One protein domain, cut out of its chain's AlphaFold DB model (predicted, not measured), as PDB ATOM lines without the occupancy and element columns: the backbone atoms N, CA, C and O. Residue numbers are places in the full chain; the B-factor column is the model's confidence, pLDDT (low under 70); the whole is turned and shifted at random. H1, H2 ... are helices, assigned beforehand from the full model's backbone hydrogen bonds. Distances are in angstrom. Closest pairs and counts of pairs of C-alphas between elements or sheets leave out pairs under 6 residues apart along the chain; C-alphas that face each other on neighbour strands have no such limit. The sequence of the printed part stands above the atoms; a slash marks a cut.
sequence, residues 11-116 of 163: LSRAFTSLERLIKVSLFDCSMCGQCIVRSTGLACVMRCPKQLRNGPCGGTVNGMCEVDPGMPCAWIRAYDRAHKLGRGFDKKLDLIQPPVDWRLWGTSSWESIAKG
ATOM      1  N   LEU A  11     -15.011  26.495   9.051       87.50
ATOM      2  CA  LEU A  11     -13.750  27.211   9.275       87.50
ATOM      3  C   LEU A  11     -12.959  26.664  10.471       87.50
ATOM      4  O   LEU A  11     -11.756  26.450  10.363       87.50
ATOM      5  N   SER A  12     -13.621  26.377  11.594       86.19
ATOM      6  CA  SER A  12     -12.970  25.800  12.782       86.19
ATOM      7  C   SER A  12     -12.460  24.377  12.518       86.19
ATOM      8  O   SER A  12     -11.378  23.994  12.969       86.19
ATOM      9  N   ARG A  13     -13.183  23.594  11.707       87.31
ATOM     10  CA  ARG A  13     -12.722  22.267  11.267       87.31
ATOM     11  C   ARG A  13     -11.507  22.360  10.344       87.31
ATOM     12  O   ARG A  13     -10.561  21.590  10.520       87.31
ATOM     13  N   ALA A  14     -11.512  23.299   9.400       90.56
ATOM     14  CA  ALA A  14     -10.376  23.560   8.519       90.56
ATOM     15  C   ALA A  14      -9.146  24.009   9.322       90.56
ATOM     16  O   ALA A  14      -8.071  23.434   9.170       90.56
ATOM     17  N   PHE A  15      -9.327  24.943  10.261       93.06
ATOM     18  CA  PHE A  15      -8.269  25.397  11.163       93.06
ATOM     19  C   PHE A  15      -7.701  24.259  12.020       93.06
ATOM     20  O   PHE A  15      -6.490  24.059  12.052       93.06
ATOM     21  N   THR A  16      -8.560  23.447  12.649       91.19
ATOM     22  CA  THR A  16      -8.123  22.276  13.431       91.19
ATOM     23  C   THR A  16      -7.346  21.275  12.566       91.19
ATOM     24  O   THR A  16      -6.390  20.660  13.036       91.19
ATOM     25  N   SER A  17      -7.730  21.108  11.299       91.81
ATOM     26  CA  SER A  17      -7.038  20.212  10.365       91.81
ATOM     27  C   SER A  17      -5.661  20.754   9.985       91.81
ATOM     28  O   SER A  17      -4.686  20.009  10.025       91.81
ATOM     29  N   LEU A  18      -5.560  22.057   9.704       94.62
ATOM     30  CA  LEU A  18      -4.287  22.728   9.453       94.62
ATOM     31  C   LEU A  18      -3.358  22.638  10.670       94.62
ATOM     32  O   LEU A  18      -2.196  22.258  10.535       94.62
ATOM     33  N   GLU A  19      -3.877  22.915  11.867       94.31
ATOM     34  CA  GLU A  19      -3.127  22.759  13.111       94.31
ATOM     35  C   GLU A  19      -2.616  21.328  13.276       94.31
ATOM     36  O   GLU A  19      -1.442  21.138  13.593       94.31
ATOM     37  N   ARG A  20      -3.474  20.324  13.053       94.00
ATOM     38  CA  ARG A  20      -3.080  18.914  13.127       94.00
ATOM     39  C   ARG A  20      -1.927  18.627  12.173       94.00
ATOM     40  O   ARG A  20      -0.943  18.046  12.611       94.00
ATOM     41  N   LEU A  21      -2.020  19.039  10.910       95.12
ATOM     42  CA  LEU A  21      -0.969  18.798   9.915       95.12
ATOM     43  C   LEU A  21       0.367  19.413  10.347       95.12
ATOM     44  O   LEU A  21       1.384  18.721  10.383       95.12
ATOM     45  N   ILE A  22       0.347  20.684  10.752       95.50
ATOM     46  CA  ILE A  22       1.548  21.400  11.199       95.50
ATOM     47  C   ILE A  22       2.136  20.730  12.447       95.50
ATOM     48  O   ILE A  22       3.332  20.448  12.505       95.50
ATOM     49  N   LYS A  23       1.309  20.434  13.455       94.00
ATOM     50  CA  LYS A  23       1.783  19.891  14.736       94.00
ATOM     51  C   LYS A  23       2.213  18.431  14.656       94.00
ATOM     52  O   LYS A  23       3.132  18.050  15.375       94.00
ATOM     53  N   VAL A  24       1.576  17.612  13.821       93.94
ATOM     54  CA  VAL A  24       2.009  16.229  13.571       93.94
ATOM     55  C   VAL A  24       3.357  16.233  12.861       93.94
ATOM     56  O   VAL A  24       4.271  15.561  13.321       93.94
ATOM     57  N   SER A  25       3.513  17.051  11.817       94.19
ATOM     58  CA  SER A  25       4.768  17.145  11.065       94.19
ATOM     59  C   SER A  25       5.942  17.629  11.929       94.19
ATOM     60  O   SER A  25       7.004  17.013  11.945       94.19
ATOM     61  N   LEU A  26       5.745  18.698  12.710       94.00
ATOM     62  CA  LEU A  26       6.828  19.309  13.491       94.00
ATOM     63  C   LEU A  26       7.105  18.603  14.825       94.00
ATOM     64  O   LEU A  26       8.259  18.444  15.233       94.00
ATOM     65  N   PHE A  27       6.050  18.217  15.544       93.88
ATOM     66  CA  PHE A  27       6.145  17.795  16.947       93.88
ATOM     67  C   PHE A  27       5.586  16.417  17.217       93.88
ATOM     68  O   PHE A  27       5.622  15.995  18.375       93.88
ATOM     69  N   ASP A  28       5.093  15.725  16.189       91.62
ATOM     70  CA  ASP A  28       4.602  14.366  16.339       91.62
ATOM     71  C   ASP A  28       3.345  14.279  17.223       91.62
ATOM     72  O   ASP A  28       3.186  13.419  18.090       91.62
ATOM     73  N   CYS A  29       2.482  15.286  17.075       93.62
ATOM     74  CA  CYS A  29       1.401  15.582  18.002       93.62
ATOM     75  C   CYS A  29       0.242  14.571  17.969       93.62
ATOM     76  O   CYS A  29      -0.364  14.338  16.928       93.62
ATOM     77  N   SER A  30      -0.182  14.092  19.143       93.00
ATOM     78  CA  SER A  30      -1.368  13.226  19.304       93.00
ATOM     79  C   SER A  30      -2.695  13.979  19.478       93.00
ATOM     80  O   SER A  30      -3.718  13.366  19.760       93.00
ATOM     81  N   MET A  31      -2.702  15.309  19.316       93.50
ATOM     82  CA  MET A  31      -3.901  16.157  19.408       93.50
ATOM     83  C   MET A  31      -4.685  16.009  20.726       93.50
ATOM     84  O   MET A  31      -5.907  15.935  20.721       93.50
ATOM     85  N   CYS A  32      -4.008  16.029  21.877       92.56
ATOM     86  CA  CYS A  32      -4.664  15.974  23.196       92.56
ATOM     87  C   CYS A  32      -5.472  17.238  23.581       92.56
ATOM     88  O   CYS A  32      -5.999  17.307  24.686       92.56
ATOM     89  N   GLY A  33      -5.514  18.269  22.724       91.75
ATOM     90  CA  GLY A  33      -6.258  19.518  22.953       91.75
ATOM     91  C   GLY A  33      -5.676  20.470  24.006       91.75
ATOM     92  O   GLY A  33      -6.190  21.573  24.177       91.75
ATOM     93  N   GLN A  34      -4.585  20.073  24.667       92.88
ATOM     94  CA  GLN A  34      -3.919  20.788  25.760       92.88
ATOM     95  C   GLN A  34      -2.397  20.690  25.585       92.88
ATOM     96  O   GLN A  34      -1.740  19.762  26.061       92.88
ATOM     97  N   CYS A  35      -1.849  21.591  24.776       93.06
ATOM     98  CA  CYS A  35      -0.507  21.448  24.226       93.06
ATOM     99  C   CYS A  35       0.573  21.938  25.199       93.06
ATOM    100  O   CYS A  35       0.696  23.136  25.402       93.06
ATOM    101  N   ILE A  36       1.414  21.022  25.695       93.50
ATOM    102  CA  ILE A  36       2.509  21.322  26.643       93.50
ATOM    103  C   ILE A  36       3.916  21.300  26.013       93.50
ATOM    104  O   ILE A  36       4.919  21.301  26.722       93.50
ATOM    105  N   VAL A  37       4.024  21.272  24.677       93.62
ATOM    106  CA  VAL A  37       5.316  21.096  23.969       93.62
ATOM    107  C   VAL A  37       6.358  22.168  24.309       93.62
ATOM    108  O   VAL A  37       7.556  21.927  24.200       93.62
ATOM    109  N   ARG A  38       5.912  23.345  24.759       90.19
ATOM    110  CA  ARG A  38       6.766  24.438  25.245       90.19
ATOM    111  C   ARG A  38       7.523  24.072  26.527       90.19
ATOM    112  O   ARG A  38       8.607  24.604  26.752       90.19
ATOM    113  N   SER A  39       6.975  23.187  27.350       90.31
ATOM    114  CA  SER A  39       7.607  22.716  28.587       90.31
ATOM    115  C   SER A  39       8.408  21.436  28.364       90.31
ATOM    116  O   SER A  39       9.385  21.202  29.062       90.31
ATOM    117  N   THR A  40       8.062  20.649  27.343       93.19
ATOM    118  CA  THR A  40       8.663  19.332  27.078       93.19
ATOM    119  C   THR A  40       9.706  19.339  25.959       93.19
ATOM    120  O   THR A  40       9.754  18.424  25.136       93.19
ATOM    121  N   GLY A  41      10.518  20.398  25.868       92.25
ATOM    122  CA  GLY A  41      11.603  20.476  24.880       92.25
ATOM    123  C   GLY A  41      11.128  20.350  23.427       92.25
ATOM    124  O   GLY A  41      11.799  19.739  22.603       92.25
ATOM    125  N   LEU A  42       9.939  20.865  23.100       93.25
ATOM    126  CA  LEU A  42       9.317  20.736  21.777       93.25
ATOM    127  C   LEU A  42       9.062  19.276  21.350       93.25
ATOM    128  O   LEU A  42       9.020  18.968  20.159       93.25
ATOM    129  N   ALA A  43       8.894  18.351  22.296       93.69
ATOM    130  CA  ALA A  43       8.472  16.973  22.040       93.69
ATOM    131  C   ALA A  43       7.037  16.740  22.530       93.69
ATOM    132  O   ALA A  43       6.691  17.111  23.652       93.69
ATOM    133  N   CYS A  44       6.191  16.088  21.726       94.88
ATOM    134  CA  CYS A  44       4.871  15.673  22.192       94.88
ATOM    135  C   CYS A  44       4.962  14.387  23.032       94.88
ATOM    136  O   CYS A  44       4.992  13.281  22.496       94.88
ATOM    137  N   VAL A  45       4.950  14.522  24.362       94.31
ATOM    138  CA  VAL A  45       4.979  13.371  25.292       94.31
ATOM    139  C   VAL A  45       3.713  12.508  25.230       94.31
ATOM    140  O   VAL A  45       3.757  11.314  25.516       94.31
ATOM    141  N   MET A  46       2.601  13.073  24.743       94.62
ATOM    142  CA  MET A  46       1.338  12.353  24.544       94.62
ATOM    143  C   MET A  46       1.387  11.312  23.416       94.62
ATOM    144  O   MET A  46       0.459  10.514  23.322       94.62
ATOM    145  N   ARG A  47       2.458  11.281  22.600       91.44
ATOM    146  CA  ARG A  47       2.695  10.200  21.625       91.44
ATOM    147  C   ARG A  47       3.071   8.875  22.295       91.44
ATOM    148  O   ARG A  47       2.985   7.831  21.659       91.44
ATOM    149  N   CYS A  48       3.485   8.894  23.565       93.00
ATOM    150  CA  CYS A  48       3.755   7.674  24.322       93.00
ATOM    151  C   CYS A  48       2.545   6.715  24.245       93.00
ATOM    152  O   CYS A  48       1.424   7.180  24.458       93.00
ATOM    153  N   PRO A  49       2.723   5.396  24.026       91.75
ATOM    154  CA  PRO A  49       1.607   4.443  23.971       91.75
ATOM    155  C   PRO A  49       0.822   4.395  25.278       91.75
ATOM    156  O   PRO A  49      -0.382   4.172  25.284       91.75
ATOM    157  N   LYS A  50       1.507   4.681  26.392       92.00
ATOM    158  CA  LYS A  50       0.912   4.808  27.725       92.00
ATOM    159  C   LYS A  50       0.197   6.147  27.951       92.00
ATOM    160  O   LYS A  50      -0.393   6.346  29.004       92.00
ATOM    161  N   GLN A  51       0.300   7.076  26.999       90.31
ATOM    162  CA  GLN A  51      -0.301   8.414  27.016       90.31
ATOM    163  C   GLN A  51       0.011   9.202  28.303       90.31
ATOM    164  O   GLN A  51      -0.805   9.966  28.818       90.31
ATOM    165  N   LEU A  52       1.227   9.011  28.820       90.88
ATOM    166  CA  LEU A  52       1.697   9.616  30.059       90.88
ATOM    167  C   LEU A  52       2.154  11.056  29.821       90.88
ATOM    168  O   LEU A  52       3.223  11.304  29.258       90.88
ATOM    169  N   ARG A  53       1.348  12.008  30.306       91.44
ATOM    170  CA  ARG A  53       1.695  13.436  30.294       91.44
ATOM    171  C   ARG A  53       2.874  13.769  31.203       91.44
ATOM    172  O   ARG A  53       3.590  14.708  30.888       91.44
ATOM    173  N   ASN A  54       3.049  13.015  32.287       91.69
ATOM    174  CA  ASN A  54       4.155  13.124  33.235       91.69
ATOM    175  C   ASN A  54       4.953  11.820  33.207       91.69
ATOM    176  O   ASN A  54       4.363  10.740  33.218       91.69
ATOM    177  N   GLY A  55       6.273  11.917  33.152       86.94
ATOM    178  CA  GLY A  55       7.186  10.784  33.091       86.94
ATOM    179  C   GLY A  55       8.551  11.160  33.667       86.94
ATOM    180  O   GLY A  55       8.647  12.190  34.329       86.94
ATOM    181  N   PRO A  56       9.596  10.351  33.420       89.88
ATOM    182  CA  PRO A  56       9.588   9.111  32.638       89.88
ATOM    183  C   PRO A  56       8.837   7.966  33.342       89.88
ATOM    184  O   PRO A  56       8.638   7.977  34.548       89.88
ATOM    185  N   CYS A  57       8.422   6.950  32.580       91.50
ATOM    186  CA  CYS A  57       7.685   5.793  33.114       91.50
ATOM    187  C   CYS A  57       8.571   4.623  33.583       91.50
ATOM    188  O   CYS A  57       8.040   3.581  33.951       91.50
ATOM    189  N   GLY A  58       9.899   4.755  33.492       89.88
ATOM    190  CA  GLY A  58      10.876   3.704  33.826       89.88
ATOM    191  C   GLY A  58      11.022   2.578  32.789       89.88
ATOM    192  O   GLY A  58      12.076   1.961  32.712       89.88
ATOM    193  N   GLY A  59      10.018   2.352  31.944       91.56
ATOM    194  CA  GLY A  59       9.985   1.277  30.946       91.56
ATOM    195  C   GLY A  59      10.735   1.568  29.645       91.56
ATOM    196  O   GLY A  59      10.151   1.488  28.564       91.56
ATOM    197  N   THR A  60      11.991   2.010  29.721       92.31
ATOM    198  CA  THR A  60      12.803   2.315  28.531       92.31
ATOM    199  C   THR A  60      13.940   1.319  28.378       92.31
ATOM    200  O   THR A  60      14.714   1.143  29.314       92.31
ATOM    201  N   VAL A  61      14.095   0.736  27.188       92.56
ATOM    202  CA  VAL A  61      15.177  -0.208  26.868       92.56
ATOM    203  C   VAL A  61      16.002   0.379  25.729       92.56
ATOM    204  O   VAL A  61      15.479   0.590  24.640       92.56
ATOM    205  N   ASN A  62      17.279   0.692  25.975       91.62
ATOM    206  CA  ASN A  62      18.191   1.278  24.977       91.62
ATOM    207  C   ASN A  62      17.624   2.515  24.245       91.62
ATOM    208  O   ASN A  62      17.802   2.674  23.041       91.62
ATOM    209  N   GLY A  63      16.893   3.384  24.950       91.19
ATOM    210  CA  GLY A  63      16.263   4.569  24.350       91.19
ATOM    211  C   GLY A  63      14.880   4.334  23.721       91.19
ATOM    212  O   GLY A  63      14.176   5.299  23.406       91.19
ATOM    213  N   MET A  64      14.455   3.078  23.587       94.56
ATOM    214  CA  MET A  64      13.179   2.672  22.990       94.56
ATOM    215  C   MET A  64      12.110   2.414  24.057       94.56
ATOM    216  O   MET A  64      12.415   2.234  25.240       94.56
ATOM    217  N   CYS A  65      10.836   2.446  23.658       94.50
ATOM    218  CA  CYS A  65       9.717   2.134  24.548       94.50
ATOM    219  C   CYS A  65       9.612   0.620  24.797       94.50
ATOM    220  O   CYS A  65       9.749  -0.164  23.867       94.50
ATOM    221  N   GLU A  66       9.299   0.200  26.028       94.88
ATOM    222  CA  GLU A  66       9.051  -1.223  26.325       94.88
ATOM    223  C   GLU A  66       7.788  -1.785  25.653       94.88
ATOM    224  O   GLU A  66       7.720  -2.975  25.370       94.88
ATOM    225  N   VAL A  67       6.776  -0.941  25.422       93.94
ATOM    226  CA  VAL A  67       5.478  -1.371  24.871       93.94
ATOM    227  C   VAL A  67       5.556  -1.527  23.355       93.94
ATOM    228  O   VAL A  67       4.921  -2.406  22.785       93.94
ATOM    229  N   ASP A  68       6.329  -0.661  22.709       92.81
ATOM    230  CA  ASP A  68       6.564  -0.684  21.272       92.81
ATOM    231  C   ASP A  68       8.069  -0.467  21.031       92.81
ATOM    232  O   ASP A  68       8.556   0.669  21.056       92.81
ATOM    233  N   PRO A  69       8.832  -1.557  20.826       92.00
ATOM    234  CA  PRO A  69      10.274  -1.487  20.610       92.00
ATOM    235  C   PRO A  69      10.676  -0.740  19.334       92.00
ATOM    236  O   PRO A  69      11.841  -0.378  19.194       92.00
ATOM    237  N   GLY A  70       9.745  -0.511  18.400       91.88
ATOM    238  CA  GLY A  70       9.992   0.229  17.163       91.88
ATOM    239  C   GLY A  70       9.950   1.745  17.342       91.88
ATOM    240  O   GLY A  70      10.370   2.478  16.444       91.88
ATOM    241  N   MET A  71       9.478   2.239  18.493       90.94
ATOM    242  CA  MET A  71       9.367   3.671  18.749       90.94
ATOM    243  C   MET A  71      10.344   4.187  19.819       90.94
ATOM    244  O   MET A  71      10.459   3.620  20.910       90.94
ATOM    245  N   PRO A  72      11.013   5.325  19.561       93.12
ATOM    246  CA  PRO A  72      11.839   5.981  20.564       93.12
ATOM    247  C   PRO A  72      10.974   6.494  21.719       93.12
ATOM    248  O   PRO A  72       9.878   7.030  21.509       93.12
ATOM    249  N   CYS A  73      11.476   6.384  22.949       94.56
ATOM    250  CA  CYS A  73      10.756   6.863  24.123       94.56
ATOM    251  C   CYS A  73      10.491   8.374  24.016       94.56
ATOM    252  O   CYS A  73      11.411   9.183  23.869       94.56
ATOM    253  N   ALA A  74       9.220   8.770  24.137       94.75
ATOM    254  CA  ALA A  74       8.810  10.169  24.023       94.75
ATOM    255  C   ALA A  74       9.479  11.071  25.078       94.75
ATOM    256  O   ALA A  74       9.815  12.215  24.777       94.75
ATOM    257  N   TRP A  75       9.717  10.544  26.283       94.50
ATOM    258  CA  TRP A  75      10.376  11.274  27.367       94.50
ATOM    259  C   TRP A  75      11.884  11.398  27.173       94.50
ATOM    260  O   TRP A  75      12.412  12.482  27.381       94.50
ATOM    261  N   ILE A  76      12.563  10.359  26.680       94.19
ATOM    262  CA  ILE A  76      13.986  10.470  26.313       94.19
ATOM    263  C   ILE A  76      14.156  11.529  25.218       94.19
ATOM    264  O   ILE A  76      14.971  12.434  25.362       94.19
ATOM    265  N   ARG A  77      13.288  11.528  24.195       93.69
ATOM    266  CA  ARG A  77      13.275  12.589  23.169       93.69
ATOM    267  C   ARG A  77      13.038  13.982  23.756       93.69
ATOM    268  O   ARG A  77      13.618  14.944  23.256       93.69
ATOM    269  N   ALA A  78      12.167  14.110  24.759       94.75
ATOM    270  CA  ALA A  78      11.912  15.380  25.433       94.75
ATOM    271  C   ALA A  78      13.153  15.868  26.194       94.75
ATOM    272  O   ALA A  78      13.542  17.020  26.007       94.75
ATOM    273  N   TYR A  79      13.810  14.993  26.967       93.62
ATOM    274  CA  TYR A  79      15.066  15.292  27.663       93.62
ATOM    275  C   TYR A  79      16.178  15.687  26.690       93.62
ATOM    276  O   TYR A  79      16.765  16.756  26.842       93.62
ATOM    277  N   ASP A  80      16.405  14.900  25.636       93.56
ATOM    278  CA  ASP A  80      17.443  15.179  24.640       93.56
ATOM    279  C   ASP A  80      17.233  16.533  23.957       93.56
ATOM    280  O   ASP A  80      18.177  17.302  23.758       93.56
ATOM    281  N   ARG A  81      15.988  16.848  23.574       94.19
ATOM    282  CA  ARG A  81      15.671  18.128  22.932       94.19
ATOM    283  C   ARG A  81      15.756  19.290  23.913       94.19
ATOM    284  O   ARG A  81      16.292  20.329  23.540       94.19
ATOM    285  N   ALA A  82      15.263  19.130  25.139       93.62
ATOM    286  CA  ALA A  82      15.354  20.157  26.174       93.62
ATOM    287  C   ALA A  82      16.815  20.489  26.500       93.62
ATOM    288  O   ALA A  82      17.173  21.665  26.559       93.62
ATOM    289  N   HIS A  83      17.671  19.470  26.609       92.75
ATOM    290  CA  HIS A  83      19.102  19.651  26.819       92.75
ATOM    291  C   HIS A  83      19.757  20.405  25.651       92.75
ATOM    292  O   HIS A  83      20.483  21.371  25.870       92.75
ATOM    293  N   LYS A  84      19.425  20.047  24.402       93.25
ATOM    294  CA  LYS A  84      19.914  20.743  23.195       93.25
ATOM    295  C   LYS A  84      19.421  22.190  23.075       93.25
ATOM    296  O   LYS A  84      20.141  23.034  22.553       93.25
ATOM    297  N   LEU A  85      18.199  22.478  23.525       91.31
ATOM    298  CA  LEU A  85      17.620  23.829  23.533       91.31
ATOM    299  C   LEU A  85      18.284  24.742  24.580       91.31
ATOM    300  O   LEU A  85      18.314  25.963  24.398       91.31
ATOM    301  N   GLY A  86      18.811  24.167  25.665       88.06
ATOM    302  CA  GLY A  86      19.409  24.905  26.776       88.06
ATOM    303  C   GLY A  86      18.394  25.799  27.498       88.06
ATOM    304  O   GLY A  86      17.200  25.520  27.512       88.06
ATOM    305  N   ARG A  87      18.853  26.903  28.104       82.38
ATOM    306  CA  ARG A  87      17.998  27.967  28.687       82.38
ATOM    307  C   ARG A  87      17.006  27.517  29.777       82.38
ATOM    308  O   ARG A  87      15.955  28.137  29.940       82.38
ATOM    309  N   GLY A  88      17.319  26.461  30.527       82.44
ATOM    310  CA  GLY A  88      16.458  25.987  31.616       82.44
ATOM    311  C   GLY A  88      15.238  25.185  31.151       82.44
ATOM    312  O   GLY A  88      14.307  25.007  31.934       82.44
ATOM    313  N   PHE A  89      15.186  24.739  29.888       84.81
ATOM    314  CA  PHE A  89      14.124  23.837  29.417       84.81
ATOM    315  C   PHE A  89      14.184  22.463  30.092       84.81
ATOM    316  O   PHE A  89      13.148  21.835  30.268       84.81
ATOM    317  N   ASP A  90      15.372  22.035  30.507       85.31
ATOM    318  CA  ASP A  90      15.612  20.883  31.375       85.31
ATOM    319  C   ASP A  90      14.810  20.994  32.679       85.31
ATOM    320  O   ASP A  90      14.004  20.119  32.976       85.31
ATOM    321  N   LYS A  91      14.893  22.136  33.372       86.75
ATOM    322  CA  LYS A  91      14.160  22.376  34.630       86.75
ATOM    323  C   LYS A  91      12.639  22.352  34.468       86.75
ATOM    324  O   LYS A  91      11.915  22.139  35.434       86.75
ATOM    325  N   LYS A  92      12.125  22.601  33.257       87.12
ATOM    326  CA  LYS A  92      10.679  22.532  32.985       87.12
ATOM    327  C   LYS A  92      10.164  21.098  32.915       87.12
ATOM    328  O   LYS A  92       8.969  20.902  33.114       87.12
ATOM    329  N   LEU A  93      11.030  20.123  32.637       89.69
ATOM    330  CA  LEU A  93      10.664  18.706  32.631       89.69
ATOM    331  C   LEU A  93      10.421  18.174  34.047       89.69
ATOM    332  O   LEU A  93       9.608  17.269  34.210       89.69
ATOM    333  N   ASP A  94      11.051  18.782  35.053       87.88
ATOM    334  CA  ASP A  94      10.860  18.435  36.467       87.88
ATOM    335  C   ASP A  94       9.535  18.979  37.034       87.88
ATOM    336  O   ASP A  94       9.082  18.576  38.106       87.88
ATOM    337  N   LEU A  95       8.882  19.897  36.310       87.62
ATOM    338  CA  LEU A  95       7.580  20.429  36.692       87.62
ATOM    339  C   LEU A  95       6.489  19.414  36.361       87.62
ATOM    340  O   LEU A  95       6.179  19.165  35.191       87.62
ATOM    341  N   ILE A  96       5.847  18.902  37.411       88.88
ATOM    342  CA  ILE A  96       4.640  18.085  37.291       88.88
ATOM    343  C   ILE A  96       3.605  18.874  36.485       88.88
ATOM    344  O   ILE A  96       3.283  20.011  36.806       88.88
ATOM    345  N   GLN A  97       3.085  18.290  35.412       89.38
ATOM    346  CA  GLN A  97       2.044  18.907  34.601       89.38
ATOM    347  C   GLN A  97       0.661  18.461  35.087       89.38
ATOM    348  O   GLN A  97       0.494  17.323  35.545       89.38
ATOM    349  N   PRO A  98      -0.367  19.311  34.951       88.44
ATOM    350  CA  PRO A  98      -1.736  18.940  35.282       88.44
ATOM    351  C   PRO A  98      -2.227  17.754  34.431       88.44
ATOM    352  O   PRO A  98      -1.809  17.635  33.275       88.44
ATOM    353  N   PRO A  99      -3.127  16.885  34.933       88.50
ATOM    354  CA  PRO A  99      -3.675  15.777  34.156       88.50
ATOM    355  C   PRO A  99      -4.377  16.256  32.879       88.50
ATOM    356  O   PRO A  99      -4.867  17.383  32.782       88.50
ATOM    357  N   VAL A 100      -4.404  15.380  31.874       89.88
ATOM    358  CA  VAL A 100      -5.036  15.648  30.575       89.88
ATOM    359  C   VAL A 100      -6.553  15.631  30.727       89.88
ATOM    360  O   VAL A 100      -7.112  14.675  31.261       89.88
ATOM    361  N   ASP A 101      -7.229  16.643  30.187       89.38
ATOM    362  CA  ASP A 101      -8.672  16.583  29.977       89.38
ATOM    363  C   ASP A 101      -8.983  15.819  28.685       89.38
ATOM    364  O   ASP A 101      -8.919  16.354  27.576       89.38
ATOM    365  N   TRP A 102      -9.358  14.551  28.835       89.12
ATOM    366  CA  TRP A 102      -9.686  13.654  27.727       89.12
ATOM    367  C   TRP A 102     -10.874  14.115  26.876       89.12
ATOM    368  O   TRP A 102     -11.018  13.674  25.737       89.12
ATOM    369  N   ARG A 103     -11.708  15.037  27.375       87.38
ATOM    370  CA  ARG A 103     -12.817  15.619  26.599       87.38
ATOM    371  C   ARG A 103     -12.322  16.531  25.474       87.38
ATOM    372  O   ARG A 103     -13.055  16.753  24.514       87.38
ATOM    373  N   LEU A 104     -11.097  17.050  25.585       88.38
ATOM    374  CA  LEU A 104     -10.443  17.893  24.578       88.38
ATOM    375  C   LEU A 104      -9.653  17.070  23.549       88.38
ATOM    376  O   LEU A 104      -9.007  17.621  22.656       88.38
ATOM    377  N   TRP A 105      -9.692  15.739  23.635       90.19
ATOM    378  CA  TRP A 105      -8.973  14.902  22.687       90.19
ATOM    379  C   TRP A 105      -9.480  15.108  21.255       90.19
ATOM    380  O   TRP A 105     -10.679  15.123  20.977       90.19
ATOM    381  N   GLY A 106      -8.549  15.271  20.320       89.06
ATOM    382  CA  GLY A 106      -8.830  15.550  18.918       89.06
ATOM    383  C   GLY A 106      -9.189  17.006  18.611       89.06
ATOM    384  O   GLY A 106      -9.376  17.320  17.433       89.06
ATOM    385  N   THR A 107      -9.263  17.898  19.607       89.94
ATOM    386  CA  THR A 107      -9.536  19.326  19.386       89.94
ATOM    387  C   THR A 107      -8.255  20.134  19.177       89.94
ATOM    388  O   THR A 107      -7.170  19.749  19.610       89.94
ATOM    389  N   SER A 108      -8.386  21.292  18.526       91.69
ATOM    390  CA  SER A 108      -7.336  22.312  18.452       91.69
ATOM    391  C   SER A 108      -6.978  22.824  19.850       91.69
ATOM    392  O   SER A 108      -7.875  23.163  20.626       91.69
ATOM    393  N   SER A 109      -5.683  22.912  20.171       92.06
ATOM    394  CA  SER A 109      -5.264  23.550  21.425       92.06
ATOM    395  C   SER A 109      -5.327  25.074  21.327       92.06
ATOM    396  O   SER A 109      -5.543  25.736  22.335       92.06
ATOM    397  N   TRP A 110      -5.169  25.643  20.128       92.56
ATOM    398  CA  TRP A 110      -5.300  27.086  19.909       92.56
ATOM    399  C   TRP A 110      -6.729  27.572  20.140       92.56
ATOM    400  O   TRP A 110      -6.929  28.622  20.740       92.56
ATOM    401  N   GLU A 111      -7.729  26.786  19.744       90.88
ATOM    402  CA  GLU A 111      -9.123  27.091  20.061       90.88
ATOM    403  C   GLU A 111      -9.406  27.018  21.564       90.88
ATOM    404  O   GLU A 111     -10.168  27.837  22.076       90.88
ATOM    405  N   SER A 112      -8.802  26.067  22.282       89.44
ATOM    406  CA  SER A 112      -8.905  25.981  23.745       89.44
ATOM    407  C   SER A 112      -8.296  27.217  24.425       89.44
ATOM    408  O   SER A 112      -8.916  27.800  25.314       89.44
ATOM    409  N   ILE A 113      -7.131  27.679  23.952       91.19
ATOM    410  CA  ILE A 113      -6.496  28.924  24.419       91.19
ATOM    411  C   ILE A 113      -7.402  30.126  24.129       91.19
ATOM    412  O   ILE A 113      -7.678  30.925  25.018       91.19
ATOM    413  N   ALA A 114      -7.922  30.238  22.902       90.38
ATOM    414  CA  ALA A 114      -8.779  31.351  22.497       90.38
ATOM    415  C   ALA A 114     -10.087  31.423  23.304       90.38
ATOM    416  O   ALA A 114     -10.587  32.510  23.581       90.38
ATOM    417  N   LYS A 115     -10.634  30.271  23.710       87.75
ATOM    418  CA  LYS A 115     -11.806  30.183  24.597       87.75
ATOM    419  C   LYS A 115     -11.477  30.439  26.069       87.75
ATOM    420  O   LYS A 115     -12.398  30.499  26.877       87.75
ATOM    421  N   GLY A 116     -10.195  30.543  26.423       86.31
ATOM    422  CA  GLY A 116      -9.745  30.663  27.804       86.31
ATOM    423  C   GLY A 116     -10.011  29.410  28.633       86.31
ATOM    424  O   GLY A 116     -10.163  29.515  29.844       86.31
TER     425      GLY A 116
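What this domain is: This is residues 11 to 116 of the 163 residues of the protein "MTHFR_C domain-containing protein" of Armatimonadetes bacterium CG07_land_8_20_14_0_80_59_28 (UniProt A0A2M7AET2). There is little regular structure: H1 and H4 lie at one end, H2 and H3 at the other, and the loop of residues 28 to 53 lies in the middle. The printed part has 106 residues, with four named helices in order H1 to H4 and no named strand; its class is all helix, with under half of the residues in named elements. It is compact, with a radius of gyration of the C-alphas of 14.0 A and spans of 44 by 31 by 24 A.

How they stand to each other: Start with H1, residues 11 to 27, which is near H4, residues 109 to 114, with 9 pairs of C-alphas within 10 A. H2, residues 74 to 85, touches H3, residues 89 to 93, with residues 79 to 83 alone; the closest C-alphas, of Ala 82 and Phe 89, are 5.1 A apart. H1 and H2 are apart. Every O i to N i+4 pair is within hydrogen-bond range in H1, H2 and H4; H3 has 0 of 1, but 2 of 2 O i to N i+3 pairs.

Where its parts are: Find C-alpha 11 at (-13.750, 27.211, 9.275); from there H1 runs 23.3 A to C-alpha 27. H2 spans 16.3 A, and H4 ends at C-alpha 114, (-8.779, 31.351, 22.497).

The domain as a whole: The farthest C-alphas, of Leu 11 and Asn 62, are 44.0 A apart. The printed part has no cut; the links H1 to H2 and H3 to H4 are long. No printed residue is under 70 in pLDDT.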